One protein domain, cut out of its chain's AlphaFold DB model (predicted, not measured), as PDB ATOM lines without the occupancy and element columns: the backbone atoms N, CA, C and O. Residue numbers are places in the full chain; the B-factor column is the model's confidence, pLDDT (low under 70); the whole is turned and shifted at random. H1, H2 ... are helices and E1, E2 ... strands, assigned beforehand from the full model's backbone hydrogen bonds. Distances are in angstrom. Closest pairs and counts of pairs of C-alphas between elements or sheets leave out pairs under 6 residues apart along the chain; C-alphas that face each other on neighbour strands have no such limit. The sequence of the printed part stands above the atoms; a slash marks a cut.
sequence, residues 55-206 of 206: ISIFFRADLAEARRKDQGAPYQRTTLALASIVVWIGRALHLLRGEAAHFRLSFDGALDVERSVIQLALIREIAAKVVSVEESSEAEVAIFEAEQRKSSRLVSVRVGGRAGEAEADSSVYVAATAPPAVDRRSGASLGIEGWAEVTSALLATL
ATOM      1  N   ILE A  55     223.268 252.509 238.656       89.44
ATOM      2  CA  ILE A  55     224.179 251.788 237.773       89.44
ATOM      3  C   ILE A  55     225.273 252.770 237.347       89.44
ATOM      4  O   ILE A  55     225.005 253.713 236.605       89.44
ATOM      5  N   SER A  56     226.495 252.564 237.832       91.75
ATOM      6  CA  SER A  56     227.684 253.348 237.481       91.75
ATOM      7  C   SER A  56     228.451 252.633 236.377       91.75
ATOM      8  O   SER A  56     228.901 251.508 236.572       91.75
ATOM      9  N   ILE A  57     228.595 253.260 235.213       92.31
ATOM     10  CA  ILE A  57     229.333 252.725 234.069       92.31
ATOM     11  C   ILE A  57     230.466 253.692 233.758       92.31
ATOM     12  O   ILE A  57     230.226 254.845 233.404       92.31
ATOM     13  N   PHE A  58     231.700 253.214 233.870       92.38
ATOM     14  CA  PHE A  58     232.894 254.007 233.606       92.38
ATOM     15  C   PHE A  58     233.613 253.519 232.348       92.38
ATOM     16  O   PHE A  58     233.964 252.341 232.246       92.38
ATOM     17  N   PHE A  59     233.833 254.432 231.403       91.25
ATOM     18  CA  PHE A  59     234.585 254.205 230.173       91.25
ATOM     19  C   PHE A  59     236.037 254.646 230.363       91.25
ATOM     20  O   PHE A  59     236.316 255.834 230.532       91.25
ATOM     21  N   ARG A  60     236.959 253.684 230.311       89.81
ATOM     22  CA  ARG A  60     238.399 253.884 230.517       89.81
ATOM     23  C   ARG A  60     239.067 254.486 229.280       89.81
ATOM     24  O   ARG A  60     238.694 254.157 228.153       89.81
ATOM     25  N   ALA A  61     240.117 255.292 229.467       88.75
ATOM     26  CA  ALA A  61     240.860 255.895 228.353       88.75
ATOM     27  C   ALA A  61     241.446 254.881 227.351       88.75
ATOM     28  O   ALA A  61     241.628 255.219 226.181       88.75
ATOM     29  N   ASP A  62     241.705 253.635 227.762       86.69
ATOM     30  CA  ASP A  62     242.206 252.577 226.872       86.69
ATOM     31  C   ASP A  62     241.221 252.228 225.736       86.69
ATOM     32  O   ASP A  62     241.631 251.731 224.684       86.69
ATOM     33  N   LEU A  63     239.934 252.567 225.881       86.19
ATOM     34  CA  LEU A  63     238.931 252.450 224.822       86.19
ATOM     35  C   LEU A  63     239.251 253.339 223.606       86.19
ATOM     36  O   LEU A  63     238.800 253.050 222.497       86.19
ATOM     37  N   ALA A  64     240.077 254.378 223.766       87.81
ATOM     38  CA  ALA A  64     240.548 255.188 222.646       87.81
ATOM     39  C   ALA A  64     241.383 254.364 221.645       87.81
ATOM     40  O   ALA A  64     241.376 254.657 220.446       87.81
ATOM     41  N   GLU A  65     242.053 253.291 222.087       84.06
ATOM     42  CA  GLU A  65     242.789 252.386 221.194       84.06
ATOM     43  C   GLU A  65     241.858 251.641 220.221       84.06
ATOM     44  O   GLU A  65     242.271 251.288 219.109       84.06
ATOM     45  N   ALA A  66     240.596 251.446 220.618       83.94
ATOM     46  CA  ALA A  66     239.554 250.755 219.861       83.94
ATOM     47  C   ALA A  66     238.886 251.632 218.778       83.94
ATOM     48  O   ALA A  66     238.035 251.144 218.024       83.94
ATOM     49  N   ARG A  67     239.309 252.903 218.636       85.94
ATOM     50  CA  ARG A  67     238.928 253.784 217.511       85.94
ATOM     51  C   ARG A  67     239.451 253.263 216.175       85.94
ATOM     52  O   ARG A  67     238.949 253.628 215.114       85.94
ATOM     53  N   ARG A  68     240.486 252.419 216.191       84.25
ATOM     54  CA  ARG A  68     240.999 251.789 214.974       84.25
ATOM     55  C   ARG A  68     240.011 250.741 214.474       84.25
ATOM     56  O   ARG A  68     239.522 249.909 215.230       84.25
ATOM     57  N   LYS A  69     239.719 250.791 213.175       81.50
ATOM     58  CA  LYS A  69     238.904 249.776 212.513       81.50
ATOM     59  C   LYS A  69     239.758 248.528 212.308       81.50
ATOM     60  O   LYS A  69     240.777 248.604 211.625       81.50
ATOM     61  N   ASP A  70     239.339 247.406 212.883       80.44
ATOM     62  CA  ASP A  70     240.041 246.139 212.694       80.44
ATOM     63  C   ASP A  70     239.872 245.639 211.250       80.44
ATOM     64  O   ASP A  70     238.852 245.873 210.588       80.44
ATOM     65  N   GLN A  71     240.892 244.947 210.743       78.06
ATOM     66  CA  GLN A  71     240.883 244.426 209.381       78.06
ATOM     67  C   GLN A  71     239.760 243.391 209.218       78.06
ATOM     68  O   GLN A  71     239.677 242.423 209.965       78.06
ATOM     69  N   GLY A  72     238.881 243.605 208.237       74.75
ATOM     70  CA  GLY A  72     237.735 242.727 207.975       74.75
ATOM     71  C   GLY A  72     236.495 242.994 208.839       74.75
ATOM     72  O   GLY A  72     235.430 242.465 208.523       74.75
ATOM     73  N   ALA A  73     236.575 243.848 209.865       76.31
ATOM     74  CA  ALA A  73     235.410 244.225 210.663       76.31
ATOM     75  C   ALA A  73     234.550 245.281 209.936       76.31
ATOM     76  O   ALA A  73     235.088 246.215 209.329       76.31
ATOM     77  N   PRO A  74     233.206 245.195 209.990       79.12
ATOM     78  CA  PRO A  74     232.335 246.187 209.356       79.12
ATOM     79  C   PRO A  74     232.392 247.554 210.059       79.12
ATOM     80  O   PRO A  74     232.363 248.588 209.385       79.12
ATOM     81  N   TYR A  75     232.565 247.560 211.385       81.12
ATOM     82  CA  TYR A  75     232.525 248.744 212.250       81.12
ATOM     83  C   TYR A  75     233.731 248.792 213.199       81.12
ATOM     84  O   TYR A  75     234.382 247.774 213.429       81.12
ATOM     85  N   GLN A  76     234.034 249.977 213.737       86.06
ATOM     86  CA  GLN A  76     235.050 250.149 214.783       86.06
ATOM     87  C   GLN A  76     234.566 249.537 216.104       86.06
ATOM     88  O   GLN A  76     233.375 249.610 216.423       86.06
ATOM     89  N   ARG A  77     235.491 248.988 216.897       84.38
ATOM     90  CA  ARG A  77     235.178 248.396 218.206       84.38
ATOM     91  C   ARG A  77     234.574 249.406 219.170       84.38
ATOM     92  O   ARG A  77     233.585 249.087 219.820       84.38
ATOM     93  N   THR A  78     235.086 250.638 219.197       87.50
ATOM     94  CA  THR A  78     234.490 251.706 220.013       87.50
ATOM     95  C   THR A  78     233.029 251.941 219.637       87.50
ATOM     96  O   THR A  78     232.175 251.980 220.514       87.50
ATOM     97  N   THR A  79     232.696 252.010 218.344       88.38
ATOM     98  CA  THR A  79     231.302 252.178 217.900       88.38
ATOM     99  C   THR A  79     230.413 251.027 218.361       88.38
ATOM    100  O   THR A  79     229.298 251.270 218.815       88.38
ATOM    101  N   LEU A  80     230.896 249.785 218.276       85.69
ATOM    102  CA  LEU A  80     230.157 248.620 218.764       85.69
ATOM    103  C   LEU A  80     229.945 248.686 220.282       85.69
ATOM    104  O   LEU A  80     228.824 248.467 220.738       85.69
ATOM    105  N   ALA A  81     230.975 249.059 221.047       85.69
ATOM    106  CA  ALA A  81     230.878 249.251 222.490       85.69
ATOM    107  C   ALA A  81     229.807 250.297 222.845       85.69
ATOM    108  O   ALA A  81     228.893 249.984 223.609       85.69
ATOM    109  N   LEU A  82     229.839 251.483 222.223       90.00
ATOM    110  CA  LEU A  82     228.836 252.535 222.451       90.00
ATOM    111  C   LEU A  82     227.423 252.109 222.014       90.00
ATOM    112  O   LEU A  82     226.446 252.373 222.707       90.00
ATOM    113  N   ALA A  83     227.288 251.420 220.879       89.88
ATOM    114  CA  ALA A  83     225.989 250.923 220.432       89.88
ATOM    115  C   ALA A  83     225.419 249.888 221.414       89.88
ATOM    116  O   ALA A  83     224.227 249.904 221.719       89.88
ATOM    117  N   SER A  84     226.271 249.012 221.946       87.88
ATOM    118  CA  SER A  84     225.851 247.979 222.888       87.88
ATOM    119  C   SER A  84     225.367 248.539 224.212       87.88
ATOM    120  O   SER A  84     224.343 248.074 224.701       87.88
ATOM    121  N   ILE A  85     226.027 249.571 224.751       90.19
ATOM    122  CA  ILE A  85     225.563 250.212 225.980       90.19
ATOM    123  C   ILE A  85     224.220 250.901 225.752       90.19
ATOM    124  O   ILE A  85     223.336 250.778 226.589       90.19
ATOM    125  N   VAL A  86     224.016 251.562 224.610       91.12
ATOM    126  CA  VAL A  86     222.727 252.195 224.289       91.12
ATOM    127  C   VAL A  86     221.609 251.150 224.224       91.12
ATOM    128  O   VAL A  86     220.559 251.319 224.844       91.12
ATOM    129  N   VAL A  87     221.845 250.032 223.528       90.75
ATOM    130  CA  VAL A  87     220.884 248.919 223.456       90.75
ATOM    131  C   VAL A  87     220.648 248.309 224.838       90.75
ATOM    132  O   VAL A  87     219.504 248.031 225.205       90.75
ATOM    133  N   TRP A  88     221.712 248.118 225.616       89.62
ATOM    134  CA  TRP A  88     221.635 247.544 226.950       89.62
ATOM    135  C   TRP A  88     220.872 248.450 227.915       89.62
ATOM    136  O   TRP A  88     219.994 247.948 228.603       89.62
ATOM    137  N   ILE A  89     221.105 249.766 227.915       90.12
ATOM    138  CA  ILE A  89     220.339 250.730 228.722       90.12
ATOM    139  C   ILE A  89     218.859 250.654 228.351       90.12
ATOM    140  O   ILE A  89     218.020 250.509 229.235       90.12
ATOM    141  N   GLY A  90     218.521 250.663 227.058       88.75
ATOM    142  CA  GLY A  90     217.130 250.514 226.621       88.75
ATOM    143  C   GLY A  90     216.493 249.212 227.123       88.75
ATOM    144  O   GLY A  90     215.345 249.201 227.578       88.75
ATOM    145  N   ARG A  91     217.251 248.109 227.106       88.25
ATOM    146  CA  ARG A  91     216.806 246.816 227.641       88.25
ATOM    147  C   ARG A  91     216.677 246.832 229.165       88.25
ATOM    148  O   ARG A  91     215.668 246.352 229.671       88.25
ATOM    149  N   ALA A  92     217.651 247.384 229.879       85.75
ATOM    150  CA  ALA A  92     217.670 247.484 231.332       85.75
ATOM    151  C   ALA A  92     216.506 248.346 231.827       85.75
ATOM    152  O   ALA A  92     215.752 247.907 232.682       85.75
ATOM    153  N   LEU A  93     216.259 249.502 231.209       85.06
ATOM    154  CA  LEU A  93     215.101 250.350 231.505       85.06
ATOM    155  C   LEU A  93     213.769 249.632 231.299       85.06
ATOM    156  O   LEU A  93     212.814 249.847 232.043       85.06
ATOM    157  N   HIS A  94     213.688 248.772 230.286       85.12
ATOM    158  CA  HIS A  94     212.507 247.947 230.083       85.12
ATOM    159  C   HIS A  94     212.347 246.870 231.167       85.12
ATOM    160  O   HIS A  94     211.219 246.585 231.559       85.12
ATOM    161  N   LEU A  95     213.442 246.274 231.643       82.62
ATOM    162  CA  LEU A  95     213.422 245.254 232.698       82.62
ATOM    163  C   LEU A  95     213.138 245.850 234.083       82.62
ATOM    164  O   LEU A  95     212.391 245.262 234.852       82.62
ATOM    165  N   LEU A  96     213.673 247.034 234.371       76.62
ATOM    166  CA  LEU A  96     213.545 247.739 235.651       76.62
ATOM    167  C   LEU A  96     212.219 248.507 235.790       76.62
ATOM    168  O   LEU A  96     212.105 249.392 236.637       76.62
ATOM    169  N   ARG A  97     211.213 248.224 234.950       67.12
ATOM    170  CA  ARG A  97     209.913 248.915 234.982       67.12
ATOM    171  C   ARG A  97     209.262 248.755 236.363       67.12
ATOM    172  O   ARG A  97     208.676 247.720 236.649       67.12
ATOM    173  N   GLY A  98     209.347 249.803 237.186       59.91
ATOM    174  CA  GLY A  98     208.825 249.838 238.557       59.91
ATOM    175  C   GLY A  98     209.853 250.256 239.616       59.91
ATOM    176  O   GLY A  98     209.451 250.659 240.702       59.91
ATOM    177  N   GLU A  99     211.152 250.229 239.301       66.31
ATOM    178  CA  GLU A  99     212.213 250.708 240.193       66.31
ATOM    179  C   GLU A  99     212.727 252.100 239.802       66.31
ATOM    180  O   GLU A  99     212.795 252.459 238.625       66.31
ATOM    181  N   ALA A 100     213.143 252.880 240.804       70.56
ATOM    182  CA  ALA A 100     213.855 254.136 240.593       70.56
ATOM    183  C   ALA A 100     215.330 253.834 240.273       70.56
ATOM    184  O   ALA A 100     216.187 253.827 241.163       70.56
ATOM    185  N   ALA A 101     215.604 253.537 239.002       83.62
ATOM    186  CA  ALA A 101     216.946 253.282 238.497       83.62
ATOM    187  C   ALA A 101     217.567 254.547 237.889       83.62
ATOM    188  O   ALA A 101     216.933 255.221 237.078       83.62
ATOM    189  N   HIS A 102     218.817 254.842 238.249       88.81
ATOM    190  CA  HIS A 102     219.613 255.922 237.660       88.81
ATOM    191  C   HIS A 102     220.887 255.354 237.041       88.81
ATOM    192  O   HIS A 102     221.623 254.614 237.693       88.81
ATOM    193  N   PHE A 103     221.173 255.724 235.799       91.75
ATOM    194  CA  PHE A 103     222.373 255.312 235.078       91.75
ATOM    195  C   PHE A 103     223.359 256.476 235.037       91.75
ATOM    196  O   PHE A 103     223.069 257.520 234.459       91.75
ATOM    197  N   ARG A 104     224.544 256.306 235.620       93.94
ATOM    198  CA  ARG A 104     225.639 257.273 235.523       93.94
ATOM    199  C   ARG A 104     226.684 256.752 234.549       93.94
ATOM    200  O   ARG A 104     227.265 255.699 234.781       93.94
ATOM    201  N   LEU A 105     226.922 257.498 233.477       94.88
ATOM    202  CA  LEU A 105     227.950 257.222 232.480       94.88
ATOM    203  C   LEU A 105     229.106 258.200 232.689       94.88
ATOM    204  O   LEU A 105     228.968 259.389 232.401       94.88
ATOM    205  N   SER A 106     230.234 257.704 233.187       95.06
ATOM    206  CA  SER A 106     231.448 258.493 233.391       95.06
ATOM    207  C   SER A 106     232.480 258.152 232.321       95.06
ATOM    208  O   SER A 106     232.752 256.980 232.068       95.06
ATOM    209  N   PHE A 107     233.053 259.171 231.694       93.75
ATOM    210  CA  PHE A 107     234.087 259.024 230.675       93.75
ATOM    211  C   PHE A 107     235.400 259.583 231.193       93.75
ATOM    212  O   PHE A 107     235.431 260.690 231.729       93.75
ATOM    213  N   ASP A 108     236.472 258.830 230.984       90.50
ATOM    214  CA  ASP A 108     237.820 259.355 231.137       90.50
ATOM    215  C   ASP A 108     238.107 260.417 230.055       90.50
ATOM    216  O   ASP A 108     237.583 260.337 228.936       90.50
ATOM    217  N   GLY A 109     238.958 261.398 230.357       83.06
ATOM    218  CA  GLY A 109     239.144 262.617 229.549       83.06
ATOM    219  C   GLY A 109     239.650 262.377 228.117       83.06
ATOM    220  O   GLY A 109     239.570 263.245 227.257       83.06
ATOM    221  N   ALA A 110     240.130 261.172 227.799       84.88
ATOM    222  CA  ALA A 110     240.538 260.804 226.441       84.88
ATOM    223  C   ALA A 110     239.360 260.545 225.468       84.88
ATOM    224  O   ALA A 110     239.596 260.332 224.270       84.88
ATOM    225  N   LEU A 111     238.111 260.524 225.954       89.00
ATOM    226  CA  LEU A 111     236.925 260.016 225.248       89.00
ATOM    227  C   LEU A 111     235.856 261.082 224.924       89.00
ATOM    228  O   LEU A 111     234.659 260.791 224.907       89.00
ATOM    229  N   ASP A 112     236.260 262.321 224.633       90.56
ATOM    230  CA  ASP A 112     235.327 263.428 224.355       90.56
ATOM    231  C   ASP A 112     234.333 263.165 223.216       90.56
ATOM    232  O   ASP A 112     233.152 263.527 223.294       90.56
ATOM    233  N   VAL A 113     234.804 262.533 222.139       91.31
ATOM    234  CA  VAL A 113     233.966 262.231 220.973       91.31
ATOM    235  C   VAL A 113     232.932 261.171 221.339       91.31
ATOM    236  O   VAL A 113     231.752 261.327 221.038       91.31
ATOM    237  N   GLU A 114     233.351 260.116 222.030       93.06
ATOM    238  CA  GLU A 114     232.491 259.031 222.491       93.06
ATOM    239  C   GLU A 114     231.434 259.535 223.476       93.06
ATOM    240  O   GLU A 114     230.254 259.200 223.336       93.06
ATOM    241  N   ARG A 115     231.840 260.400 224.413       94.69
ATOM    242  CA  ARG A 115     230.940 261.086 225.342       94.69
ATOM    243  C   ARG A 115     229.883 261.882 224.583       94.69
ATOM    244  O   ARG A 115     228.695 261.725 224.850       94.69
ATOM    245  N   SER A 116     230.297 262.677 223.597       94.19
ATOM    246  CA  SER A 116     229.388 263.492 222.778       94.19
ATOM    247  C   SER A 116     228.399 262.634 221.979       94.19
ATOM    248  O   SER A 116     227.210 262.944 221.907       94.19
ATOM    249  N   VAL A 117     228.865 261.517 221.410       93.75
ATOM    250  CA  VAL A 117     228.015 260.562 220.681       93.75
ATOM    251  C   VAL A 117     226.986 259.921 221.611       93.75
ATOM    252  O   VAL A 117     225.814 259.837 221.246       93.75
ATOM    253  N   ILE A 118     227.384 259.506 222.818       94.38
ATOM    254  CA  ILE A 118     226.456 258.930 223.798       94.38
ATOM    255  C   ILE A 118     225.452 259.965 224.307       94.38
ATOM    256  O   ILE A 118     224.269 259.649 224.416       94.38
ATOM    257  N   GLN A 119     225.882 261.205 224.554       94.38
ATOM    258  CA  GLN A 119     224.973 262.292 224.931       94.38
ATOM    259  C   GLN A 119     223.899 262.526 223.866       94.38
ATOM    260  O   GLN A 119     222.729 262.709 224.197       94.38
ATOM    261  N   LEU A 120     224.281 262.474 222.588       95.31
ATOM    262  CA  LEU A 120     223.332 262.597 221.488       95.31
ATOM    263  C   LEU A 120     222.403 261.377 221.392       95.31
ATOM    264  O   LEU A 120     221.198 261.537 221.199       95.31
ATOM    265  N   ALA A 121     222.946 260.166 221.536       93.69
ATOM    266  CA  ALA A 121     222.182 258.925 221.429       93.69
ATOM    267  C   ALA A 121     221.145 258.762 222.553       93.69
ATOM    268  O   ALA A 121     220.065 258.233 222.301       93.69
ATOM    269  N   LEU A 122     221.459 259.237 223.762       93.56
ATOM    270  CA  LEU A 122     220.627 259.110 224.965       93.56
ATOM    271  C   LEU A 122     219.939 260.424 225.363       93.56
ATOM    272  O   LEU A 122     219.597 260.636 226.527       93.56
ATOM    273  N   ILE A 123     219.743 261.343 224.412       93.06
ATOM    274  CA  ILE A 123     219.203 262.681 224.696       93.06
ATOM    275  C   ILE A 123     217.841 262.635 225.407       93.06
ATOM    276  O   ILE A 123     217.543 263.488 226.244       93.06
ATOM    277  N   ARG A 124     217.013 261.626 225.108       91.25
ATOM    278  CA  ARG A 124     215.681 261.462 225.709       91.25
ATOM    279  C   ARG A 124     215.783 260.996 227.154       91.25
ATOM    280  O   ARG A 124     215.084 261.512 228.018       91.25
ATOM    281  N   GLU A 125     216.666 260.046 227.414       90.56
ATOM    282  CA  GLU A 125     216.913 259.448 228.719       90.56
ATOM    283  C   GLU A 125     217.595 260.449 229.663       90.56
ATOM    284  O   GLU A 125     217.268 260.507 230.852       90.56
ATOM    285  N   ILE A 126     218.474 261.298 229.120       89.69
ATOM    286  CA  ILE A 126     219.074 262.434 229.830       89.69
ATOM    287  C   ILE A 126     218.004 263.476 230.168       89.69
ATOM    288  O   ILE A 126     217.911 263.917 231.313       89.69
ATOM    289  N   ALA A 127     217.148 263.840 229.207       86.50
ATOM    290  CA  ALA A 127     216.042 264.767 229.456       86.50
ATOM    291  C   ALA A 127     215.055 264.223 230.507       86.50
ATOM    292  O   ALA A 127     214.534 264.985 231.322       86.50
ATOM    293  N   ALA A 128     214.847 262.904 230.533       85.56
ATOM    294  CA  ALA A 128     214.052 262.210 231.541       85.56
ATOM    295  C   ALA A 128     214.756 262.077 232.907       85.56
ATOM    296  O   ALA A 128     214.136 261.597 233.853       85.56
ATOM    297  N   LYS A 129     216.019 262.514 233.029       87.00
ATOM    298  CA  LYS A 129     216.864 262.413 234.235       87.00
ATOM    299  C   LYS A 129     217.095 260.983 234.724       87.00
ATOM    300  O   LYS A 129     217.343 260.768 235.904       87.00
ATOM    301  N   VAL A 130     217.019 260.021 233.812       89.06
ATOM    302  CA  VAL A 130     217.281 258.606 234.105       89.06
ATOM    303  C   VAL A 130     218.738 258.250 233.809       89.06
ATOM    304  O   VAL A 130     219.283 257.310 234.382       89.06
ATOM    305  N   VAL A 131     219.381 259.016 232.925       92.75
ATOM    306  CA  VAL A 131     220.797 258.883 232.579       92.75
ATOM    307  C   VAL A 131     221.514 260.203 232.874       92.75
ATOM    308  O   VAL A 131     221.044 261.264 232.464       92.75
ATOM    309  N   SER A 132     222.668 260.151 233.540       93.44
ATOM    310  CA  SER A 132     223.631 261.257 233.602       93.44
ATOM    311  C   SER A 132     224.911 260.888 232.861       93.44
ATOM    312  O   SER A 132     225.354 259.743 232.901       93.44
ATOM    313  N   VAL A 133     225.490 261.859 232.153       94.50
ATOM    314  CA  VAL A 133     226.736 261.684 231.400       94.50
ATOM    315  C   VAL A 133     227.735 262.731 231.853       94.50
ATOM    316  O   VAL A 133     227.466 263.925 231.723       94.50
ATOM    317  N   GLU A 134     228.877 262.286 232.359       94.12
ATOM    318  CA  GLU A 134     229.876 263.137 232.996       94.12
ATOM    319  C   GLU A 134     231.290 262.746 232.560       94.12
ATOM    320  O   GLU A 134     231.554 261.614 232.156       94.12
ATOM    321  N   GLU A 135     232.201 263.707 232.631       93.19
ATOM    322  CA  GLU A 135     233.634 263.447 232.570       93.19
ATOM    323  C   GLU A 135     234.128 263.248 234.002       93.19
ATOM    324  O   GLU A 135     233.767 264.015 234.899       93.19
ATOM    325  N   SER A 136     234.862 262.171 234.254       91.75
ATOM    326  CA  SER A 136     235.380 261.868 235.588       91.75
ATOM    327  C   SER A 136     236.611 260.988 235.469       91.75
ATOM    328  O   SER A 136     236.648 260.070 234.654       91.75
ATOM    329  N   SER A 137     237.595 261.229 236.323       89.31
ATOM    330  CA  SER A 137     238.720 260.314 236.497       89.31
ATOM    331  C   SER A 137     238.292 259.048 237.246       89.31
ATOM    332  O   SER A 137     237.313 259.037 237.997       89.31
ATOM    333  N   GLU A 138     239.061 257.970 237.096       85.31
ATOM    334  CA  GLU A 138     238.798 256.703 237.791       85.31
ATOM    335  C   GLU A 138     238.751 256.865 239.322       85.31
ATOM    336  O   GLU A 138     237.901 256.275 239.992       85.31
ATOM    337  N   ALA A 139     239.599 257.738 239.875       84.88
ATOM    338  CA  ALA A 139     239.618 258.051 241.302       84.88
ATOM    339  C   ALA A 139     238.324 258.740 241.772       84.88
ATOM    340  O   ALA A 139     237.780 258.390 242.819       84.88
ATOM    341  N   GLU A 140     237.797 259.690 240.995       87.56
ATOM    342  CA  GLU A 140     236.538 260.378 241.312       87.56
ATOM    343  C   GLU A 140     235.345 259.422 241.256       87.56
ATOM    344  O   GLU A 140     234.466 259.471 242.121       87.56
ATOM    345  N   VAL A 141     235.337 258.511 240.279       86.56
ATOM    346  CA  VAL A 141     234.315 257.462 240.186       86.56
ATOM    347  C   VAL A 141     234.382 256.546 241.405       86.56
ATOM    348  O   VAL A 141     233.346 256.277 242.007       86.56
ATOM    349  N   ALA A 142     235.572 256.114 241.827       84.94
ATOM    350  CA  ALA A 142     235.729 255.263 243.005       84.94
ATOM    351  C   ALA A 142     235.221 255.937 244.296       84.94
ATOM    352  O   ALA A 142     234.541 255.294 245.101       84.94
ATOM    353  N   ILE A 143     235.496 257.235 244.475       85.06
ATOM    354  CA  ILE A 143     234.988 258.024 245.611       85.06
ATOM    355  C   ILE A 143     233.459 258.063 245.586       85.06
ATOM    356  O   ILE A 143     232.815 257.730 246.583       85.06
ATOM    357  N   PHE A 144     232.868 258.401 244.439       87.06
ATOM    358  CA  PHE A 144     231.416 258.425 244.294       87.06
ATOM    359  C   PHE A 144     230.783 257.060 244.556       87.06
ATOM    360  O   PHE A 144     229.771 256.964 245.245       87.06
ATOM    361  N   GLU A 145     231.361 255.989 244.019       84.81
ATOM    362  CA  GLU A 145     230.858 254.631 244.205       84.81
ATOM    363  C   GLU A 145     230.901 254.213 245.682       84.81
ATOM    364  O   GLU A 145     229.952 253.607 246.188       84.81
ATOM    365  N   ALA A 146     231.956 254.587 246.410       82.44
ATOM    366  CA  ALA A 146     232.053 254.360 247.848       82.44
ATOM    367  C   ALA A 146     230.989 255.139 248.643       82.44
ATOM    368  O   ALA A 146     230.453 254.622 249.626       82.44
ATOM    369  N   GLU A 147     230.659 256.362 248.228       83.12
ATOM    370  CA  GLU A 147     229.577 257.148 248.827       83.12
ATOM    371  C   GLU A 147     228.198 256.571 248.502       83.12
ATOM    372  O   GLU A 147     227.365 256.418 249.398       83.12
ATOM    373  N   GLN A 148     227.962 256.188 247.246       81.75
ATOM    374  CA  GLN A 148     226.681 255.639 246.811       81.75
ATOM    375  C   GLN A 148     226.376 254.295 247.447       81.75
ATOM    376  O   GLN A 148     225.230 254.075 247.820       81.75
ATOM    377  N   ARG A 149     227.372 253.430 247.673       79.50
ATOM    378  CA  ARG A 149     227.163 252.161 248.395       79.50
ATOM    379  C   ARG A 149     226.590 252.348 249.804       79.50
ATOM    380  O   ARG A 149     225.973 251.424 250.324       79.50
ATOM    381  N   LYS A 150     226.782 253.514 250.435       75.81
ATOM    382  CA  LYS A 150     226.227 253.808 251.768       75.81
ATOM    383  C   LYS A 150     224.742 254.168 251.724       75.81
ATOM    384  O   LYS A 150     224.053 253.982 252.720       75.81
ATOM    385  N   SER A 151     224.264 254.725 250.611       69.75
ATOM    386  CA  SER A 151     222.933 255.338 250.502       69.75
ATOM    387  C   SER A 151     222.002 254.634 249.513       69.75
ATOM    388  O   SER A 151     220.783 254.767 249.612       69.75
ATOM    389  N   SER A 152     222.557 253.897 248.554       71.06
ATOM    390  CA  SER A 152     221.841 253.256 247.460       71.06
ATOM    391  C   SER A 152     222.491 251.933 247.067       71.06
ATOM    392  O   SER A 152     223.601 251.590 247.479       71.06
ATOM    393  N   ARG A 153     221.772 251.153 246.262       78.12
ATOM    394  CA  ARG A 153     222.340 249.954 245.648       78.12
ATOM    395  C   ARG A 153     223.165 250.372 244.454       78.12
ATOM    396  O   ARG A 153     222.666 251.099 243.602       78.12
ATOM    397  N   LEU A 154     224.401 249.896 244.395       82.94
ATOM    398  CA  LEU A 154     225.326 250.239 243.332       82.94
ATOM    399  C   LEU A 154     225.702 248.996 242.529       82.94
ATOM    400  O   LEU A 154     226.244 248.044 243.088       82.94
ATOM    401  N   VAL A 155     225.498 249.066 241.217       85.56
ATOM    402  CA  VAL A 155     226.136 248.170 240.247       85.56
ATOM    403  C   VAL A 155     227.225 248.968 239.541       85.56
ATOM    404  O   VAL A 155     226.933 250.006 238.950       85.56
ATOM    405  N   SER A 156     228.474 248.513 239.630       85.94
ATOM    406  CA  SER A 156     229.615 249.158 238.975       85.94
ATOM    407  C   SER A 156     230.007 248.372 237.728       85.94
ATOM    408  O   SER A 156     230.150 247.150 237.771       85.94
ATOM    409  N   VAL A 157     230.174 249.068 236.610       86.69
ATOM    410  CA  VAL A 157     230.585 248.507 235.325       86.69
ATOM    411  C   VAL A 157     231.790 249.287 234.817       86.69
ATOM    412  O   VAL A 157     231.823 250.520 234.863       86.69
ATOM    413  N   ARG A 158     232.791 248.567 234.324       87.19
ATOM    414  CA  ARG A 158     233.991 249.129 233.701       87.19
ATOM    415  C   ARG A 158     234.030 248.708 232.240       87.19
ATOM    416  O   ARG A 158     233.975 247.520 231.950       87.19
ATOM    417  N   VAL A 159     234.118 249.672 231.328       85.94
ATOM    418  CA  VAL A 159     234.191 249.442 229.881       85.94
ATOM    419  C   VAL A 159     235.548 249.912 229.378       85.94
ATOM    420  O   VAL A 159     235.922 251.064 229.599       85.94
ATOM    421  N   GLY A 160     236.284 249.045 228.689       85.06
ATOM    422  CA  GLY A 160     237.595 249.397 228.145       85.06
ATOM    423  C   GLY A 160     237.987 248.599 226.906       85.06
ATOM    424  O   GLY A 160     237.273 247.703 226.447       85.06
ATOM    425  N   GLY A 161     239.125 248.980 226.332       73.50
ATOM    426  CA  GLY A 161     239.662 248.400 225.098       73.50
ATOM    427  C   GLY A 161     240.348 247.045 225.287       73.50
ATOM    428  O   GLY A 161     240.456 246.276 224.327       73.50
ATOM    429  N   ARG A 162     240.812 246.735 226.502       70.50
ATOM    430  CA  ARG A 162     241.480 245.469 226.849       70.50
ATOM    431  C   ARG A 162     240.873 244.879 228.106       70.50
ATOM    432  O   ARG A 162     240.722 245.619 229.064       70.50
ATOM    433  N   ALA A 163     240.635 243.563 228.131       61.62
ATOM    434  CA  ALA A 163     240.230 242.851 229.345       61.62
ATOM    435  C   ALA A 163     241.088 243.305 230.540       61.62
ATOM    436  O   ALA A 163     242.306 243.130 230.536       61.62
ATOM    437  N   GLY A 164     240.451 243.982 231.492       58.47
ATOM    438  CA  GLY A 164     241.069 244.439 232.728       58.47
ATOM    439  C   GLY A 164     240.695 243.502 233.865       58.47
ATOM    440  O   GLY A 164     239.650 242.853 233.815       58.47
ATOM    441  N   GLU A 165     241.535 243.442 234.892       50.94
ATOM    442  CA  GLU A 165     241.151 242.805 236.149       50.94
ATOM    443  C   GLU A 165     240.097 243.678 236.845       50.94
ATOM    444  O   GLU A 165     240.238 244.898 236.940       50.94
ATOM    445  N   ALA A 166     239.001 243.058 237.283       53.41
ATOM    446  CA  ALA A 166     237.994 243.718 238.100       53.41
ATOM    447  C   ALA A 166     238.595 243.989 239.489       53.41
ATOM    448  O   ALA A 166     238.720 243.083 240.305       53.41
ATOM    449  N   GLU A 167     239.004 245.231 239.740       46.34
ATOM    450  CA  GLU A 167     239.703 245.616 240.977       46.34
ATOM    451  C   GLU A 167     238.754 245.733 242.191       46.34
ATOM    452  O   GLU A 167     239.201 245.757 243.337       46.34
ATOM    453  N   ALA A 168     237.431 245.763 241.972       51.88
ATOM    454  CA  ALA A 168     236.433 245.819 243.037       51.88
ATOM    455  C   ALA A 168     235.538 244.569 243.063       51.88
ATOM    456  O   ALA A 168     235.011 244.146 242.038       51.88
ATOM    457  N   ASP A 169     235.252 244.077 244.272       49.47
ATOM    458  CA  ASP A 169     234.471 242.865 244.618       49.47
ATOM    459  C   ASP A 169     233.009 242.838 244.083       49.47
ATOM    460  O   ASP A 169     232.227 241.938 244.359       49.47
ATOM    461  N   SER A 170     232.597 243.865 243.329       56.84
ATOM    462  CA  SER A 170     231.273 244.001 242.692       56.84
ATOM    463  C   SER A 170     231.304 244.755 241.353       56.84
ATOM    464  O   SER A 170     230.253 245.169 240.860       56.84
ATOM    465  N   SER A 171     232.487 244.985 240.767       59.75
ATOM    466  CA  SER A 171     232.600 245.614 239.448       59.75
ATOM    467  C   SER A 171     232.576 244.566 238.341       59.75
ATOM    468  O   SER A 171     233.386 243.643 238.359       59.75
ATOM    469  N   VAL A 172     231.692 244.731 237.358       72.56
ATOM    470  CA  VAL A 172     231.668 243.899 236.148       72.56
ATOM    471  C   VAL A 172     232.514 244.562 235.067       72.56
ATOM    472  O   VAL A 172     232.352 245.753 234.787       72.56
ATOM    473  N   TYR A 173     233.413 243.801 234.445       70.06
ATOM    474  CA  TYR A 173     234.244 244.292 233.352       70.06
ATOM    475  C   TYR A 173     233.624 243.927 231.997       70.06
ATOM    476  O   TYR A 173     233.250 242.782 231.761       70.06
ATOM    477  N   VAL A 174     233.535 244.898 231.089       73.88
ATOM    478  CA  VAL A 174     233.061 244.712 229.714       73.88
ATOM    479  C   VAL A 174     234.177 245.115 228.758       73.88
ATOM    480  O   VAL A 174     234.539 246.290 228.642       73.88
ATOM    481  N   ALA A 175     234.725 244.125 228.058       70.00
ATOM    482  CA  ALA A 175     235.794 244.328 227.092       70.00
ATOM    483  C   ALA A 175     235.219 244.616 225.699       70.00
ATOM    484  O   ALA A 175     234.387 243.861 225.190       70.00
ATOM    485  N   ALA A 176     235.719 245.660 225.035       68.62
ATOM    486  CA  ALA A 176     235.504 245.850 223.603       68.62
ATOM    487  C   ALA A 176     236.413 244.886 222.817       68.62
ATOM    488  O   ALA A 176     237.506 245.251 222.369       68.62
ATOM    489  N   THR A 177     235.987 243.629 222.681       61.03
ATOM    490  CA  THR A 177     236.729 242.613 221.928       61.03
ATOM    491  C   THR A 177     236.466 242.737 220.429       61.03
ATOM    492  O   THR A 177     235.509 243.367 219.972       61.03
ATOM    493  N   ALA A 178     237.386 242.210 219.620       51.31
ATOM    494  CA  ALA A 178     237.148 242.140 218.185       51.31
ATOM    495  C   ALA A 178     235.967 241.187 217.950       51.31
ATOM    496  O   ALA A 178     235.980 240.081 218.498       51.31
ATOM    497  N   PRO A 179     234.951 241.572 217.155       51.81
ATOM    498  CA  PRO A 179     233.928 240.618 216.767       51.81
ATOM    499  C   PRO A 179     234.611 239.436 216.064       51.81
ATOM    500  O   PRO A 179     235.532 239.666 215.268       51.81
ATOM    501  N   PRO A 180     234.197 238.184 216.332       48.16
ATOM    502  CA  PRO A 180     234.703 237.046 215.575       48.16
ATOM    503  C   PRO A 180     234.496 237.325 214.084       48.16
ATOM    504  O   PRO A 180     233.498 237.947 213.708       48.16
ATOM    505  N   ALA A 181     235.457 236.918 213.246       45.03
ATOM    506  CA  ALA A 181     235.391 237.129 211.803       45.03
ATOM    507  C   ALA A 181     234.007 236.700 211.302       45.03
ATOM    508  O   ALA A 181     233.639 235.530 211.397       45.03
ATOM    509  N   VAL A 182     233.210 237.677 210.864       45.47
ATOM    510  CA  VAL A 182     231.796 237.466 210.550       45.47
ATOM    511  C   VAL A 182     231.720 236.637 209.273       45.47
ATOM    512  O   VAL A 182     231.720 237.179 208.167       45.47
ATOM    513  N   ASP A 183     231.645 235.315 209.411       42.19
ATOM    514  CA  ASP A 183     231.102 234.479 208.352       42.19
ATOM    515  C   ASP A 183     229.612 234.816 208.258       42.19
ATOM    516  O   ASP A 183     228.842 234.534 209.178       42.19
ATOM    517  N   ARG A 184     229.204 235.466 207.158       46.31
ATOM    518  CA  ARG A 184     227.842 235.995 206.922       46.31
ATOM    519  C   ARG A 184     226.731 234.937 207.038       46.31
ATOM    520  O   ARG A 184     225.559 235.288 206.942       46.31
ATOM    521  N   ARG A 185     227.084 233.660 207.200       41.44
ATOM    522  CA  ARG A 185     226.171 232.521 207.352       41.44
ATOM    523  C   ARG A 185     225.975 232.059 208.795       41.44
ATOM    524  O   ARG A 185     224.997 231.367 209.057       41.44
ATOM    525  N   SER A 186     226.849 232.441 209.723       38.03
ATOM    526  CA  SER A 186     226.675 232.141 211.146       38.03
ATOM    527  C   SER A 186     226.206 233.406 211.858       38.03
ATOM    528  O   SER A 186     226.808 234.465 211.700       38.03
ATOM    529  N   GLY A 187     225.105 233.329 212.606       38.81
ATOM    530  CA  GLY A 187     224.607 234.423 213.446       38.81
ATOM    531  C   GLY A 187     225.530 234.685 214.639       38.81
ATOM    532  O   GLY A 187     225.121 234.497 215.779       38.81
ATOM    533  N   ALA A 188     226.786 235.045 214.377       37.72
ATOM    534  CA  ALA A 188     227.800 235.265 215.392       37.72
ATOM    535  C   ALA A 188     227.452 236.498 216.240       37.72
ATOM    536  O   ALA A 188     227.120 237.566 215.717       37.72
ATOM    537  N   SER A 189     227.532 236.328 217.559       45.97
ATOM    538  CA  SER A 189     227.345 237.382 218.549       45.97
ATOM    539  C   SER A 189     228.366 238.499 218.335       45.97
ATOM    540  O   SER A 189     229.570 238.249 218.260       45.97
ATOM    541  N   LEU A 190     227.882 239.737 218.239       50.41
ATOM    542  CA  LEU A 190     228.720 240.939 218.221       50.41
ATOM    543  C   LEU A 190     229.626 240.922 219.465       50.41
ATOM    544  O   LEU A 190     229.120 240.782 220.576       50.41
ATOM    545  N   GLY A 191     230.946 240.994 219.252       51.44
ATOM    546  CA  GLY A 191     232.009 240.735 220.237       51.44
ATOM    547  C   GLY A 191     232.069 241.727 221.393       51.44
ATOM    548  O   GLY A 191     232.937 242.590 221.437       51.44
ATOM    549  N   ILE A 192     231.112 241.629 222.312       58.09
ATOM    550  CA  ILE A 192     231.085 242.395 223.555       58.09
ATOM    551  C   ILE A 192     230.676 241.429 224.655       58.09
ATOM    552  O   ILE A 192     229.495 241.173 224.898       58.09
ATOM    553  N   GLU A 193     231.691 240.838 225.267       64.25
ATOM    554  CA  GLU A 193     231.553 239.918 226.388       64.25
ATOM    555  C   GLU A 193     231.387 240.736 227.678       64.25
ATOM    556  O   GLU A 193     232.048 241.758 227.865       64.25
ATOM    557  N   GLY A 194     230.454 240.323 228.541       66.06
ATOM    558  CA  GLY A 194     230.218 240.947 229.850       66.06
ATOM    559  C   GLY A 194     228.804 241.497 230.068       66.06
ATOM    560  O   GLY A 194     228.329 241.490 231.197       66.06
ATOM    561  N   TRP A 195     228.038 241.867 229.029       73.38
ATOM    562  CA  TRP A 195     226.661 242.375 229.238       73.38
ATOM    563  C   TRP A 195     225.710 241.349 229.868       73.38
ATOM    564  O   TRP A 195     224.768 241.734 230.563       73.38
ATOM    565  N   ALA A 196     225.941 240.052 229.651       73.56
ATOM    566  CA  ALA A 196     225.192 238.987 230.317       73.56
ATOM    567  C   ALA A 196     225.460 238.965 231.830       73.56
ATOM    568  O   ALA A 196     224.525 238.814 232.614       73.56
ATOM    569  N   GLU A 197     226.710 239.187 232.240       73.56
ATOM    570  CA  GLU A 197     227.100 239.307 233.646       73.56
ATOM    571  C   GLU A 197     226.532 240.584 234.258       73.56
ATOM    572  O   GLU A 197     225.927 240.514 235.321       73.56
ATOM    573  N   VAL A 198     226.604 241.722 233.553       70.69
ATOM    574  CA  VAL A 198     225.974 242.974 234.007       70.69
ATOM    575  C   VAL A 198     224.470 242.776 234.191       70.69
ATOM    576  O   VAL A 198     223.906 243.183 235.200       70.69
ATOM    577  N   THR A 199     223.809 242.116 233.239       76.44
ATOM    578  CA  THR A 199     222.372 241.827 233.329       76.44
ATOM    579  C   THR A 199     222.073 240.878 234.486       76.44
ATOM    580  O   THR A 199     221.101 241.089 235.198       76.44
ATOM    581  N   SER A 200     222.910 239.868 234.717       75.12
ATOM    582  CA  SER A 200     222.740 238.932 235.835       75.12
ATOM    583  C   SER A 200     222.955 239.620 237.183       75.12
ATOM    584  O   SER A 200     222.158 239.419 238.093       75.12
ATOM    585  N   ALA A 201     223.965 240.487 237.296       72.81
ATOM    586  CA  ALA A 201     224.204 241.317 238.473       72.81
ATOM    587  C   ALA A 201     223.023 242.265 238.726       72.81
ATOM    588  O   ALA A 201     222.553 242.377 239.853       72.81
ATOM    589  N   LEU A 202     222.488 242.881 237.670       72.00
ATOM    590  CA  LEU A 202     221.313 243.744 237.737       72.00
ATOM    591  C   LEU A 202     220.058 242.971 238.172       72.00
ATOM    592  O   LEU A 202     219.327 243.434 239.040       72.00
ATOM    593  N   LEU A 203     219.827 241.770 237.643       75.81
ATOM    594  CA  LEU A 203     218.708 240.922 238.066       75.81
ATOM    595  C   LEU A 203     218.879 240.395 239.494       75.81
ATOM    596  O   LEU A 203     217.897 240.308 240.214       75.81
ATOM    597  N   ALA A 204     220.104 240.097 239.934       70.81
ATOM    598  CA  ALA A 204     220.381 239.750 241.328       70.81
ATOM    599  C   ALA A 204     220.118 240.925 242.291       70.81
ATOM    600  O   ALA A 204     220.006 240.720 243.500       70.81
ATOM    601  N   THR A 205     220.034 242.155 241.768       61.62
ATOM    602  CA  THR A 205     219.720 243.348 242.564       61.62
ATOM    603  C   THR A 205     218.226 243.670 242.673       61.62
ATOM    604  O   THR A 205     217.885 244.465 243.556       61.62
ATOM    605  N   LEU A 206     217.366 243.042 241.853       60.84
ATOM    606  CA  LEU A 206     215.898 243.102 241.945       60.84
ATOM    607  C   LEU A 206     215.410 242.231 243.117       60.84
ATOM    608  O   LEU A 206     214.922 242.797 244.131       60.84
TER     609      LEU A 206
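This is residues 55 to 206 of the 206 residues of an uncharacterized protein of Polyangiaceae bacterium (UniProt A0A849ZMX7). A twisted sheet of five parallel strands lies between helices in three layers: H2, H3 and H6 cover one face, and H5 covers the other. A long loop, residues 177 to 194, reaches away from this body before H6. The printed part has 152 residues, with named elements in the order E1 H1 H2 E2 H3 H4 E3 H5 E4 E5 H6, six helices and five strands; the sheet's order is E3 E2 E1 E4 E5. The class is mixed, helices and strands, and the whole is compact, with a radius of gyration of the C-alphas of 15.3 A and spans of 47 by 32 by 31 A.

E1, residues 55 to 59, is an inner strand, parallel to its neighbours E2, residues 100 to 107 (N 57 to O 104, 2.8 A), and E4, residues 153 to 160 (N 58 to O 157, 2.9 A), both pairs within hydrogen-bond range. H1, residues 61 to 67, only grazes the sheet. H2, residues 77 to 95, is over E1 and E4 at a height over the sheet of 8.8 A. Its residues 77 to 79 alone touch H1, closest at the C-alphas of Ala 66 and Thr 78, 5.2 A. E1, H1, H2 and E2 form a strand-helix-strand unit, two parallel neighbour strands with helices between, its crossover right-handed. H3, residues 109 to 121, is over E3, residues 131 to 135, and E2, on the same face as H2; H4, residues 123 to 127, only grazes the sheet. E2, H3, H4 and E3 form a second such right-handed unit, with N 105 and O 132 within range at 2.8 A. H5, residues 138 to 151, is on the opposite face; E3, H5 and E4 form a split right-handed unit, with E2 and E1 between its strands. E5, residues 171 to 176, is parallel to E4, with N 174 and O 158 within range at 2.8 A. H6, residues 195 to 204, is over E4 and, only just, E5, with 3 C-alphas falling on it. Every O i to N i+4 pair is within range in H2, H4 and H6, against 7 of 9 in H3, 8 of 10 in H5 and 0 of 3 in H1, where 4 of 4 O i to N i+3 pairs are.

E1 begins at C-alpha 55, (224.179, 251.788, 237.773). H2 is 26.3 A long, E4 23.2 A, E2 23.1 A and H5 20.4 A. H6 ends at C-alpha 204, (220.381, 239.750, 241.328).

The C-alphas farthest apart are those of Lys 150 and Arg 185, 49.3 A. The printed part has no cut; the link from E5 to H6 is long. The mean pLDDT of the printed part is 78.3, and residues under 70 include 163 to 171 and 176 to 194.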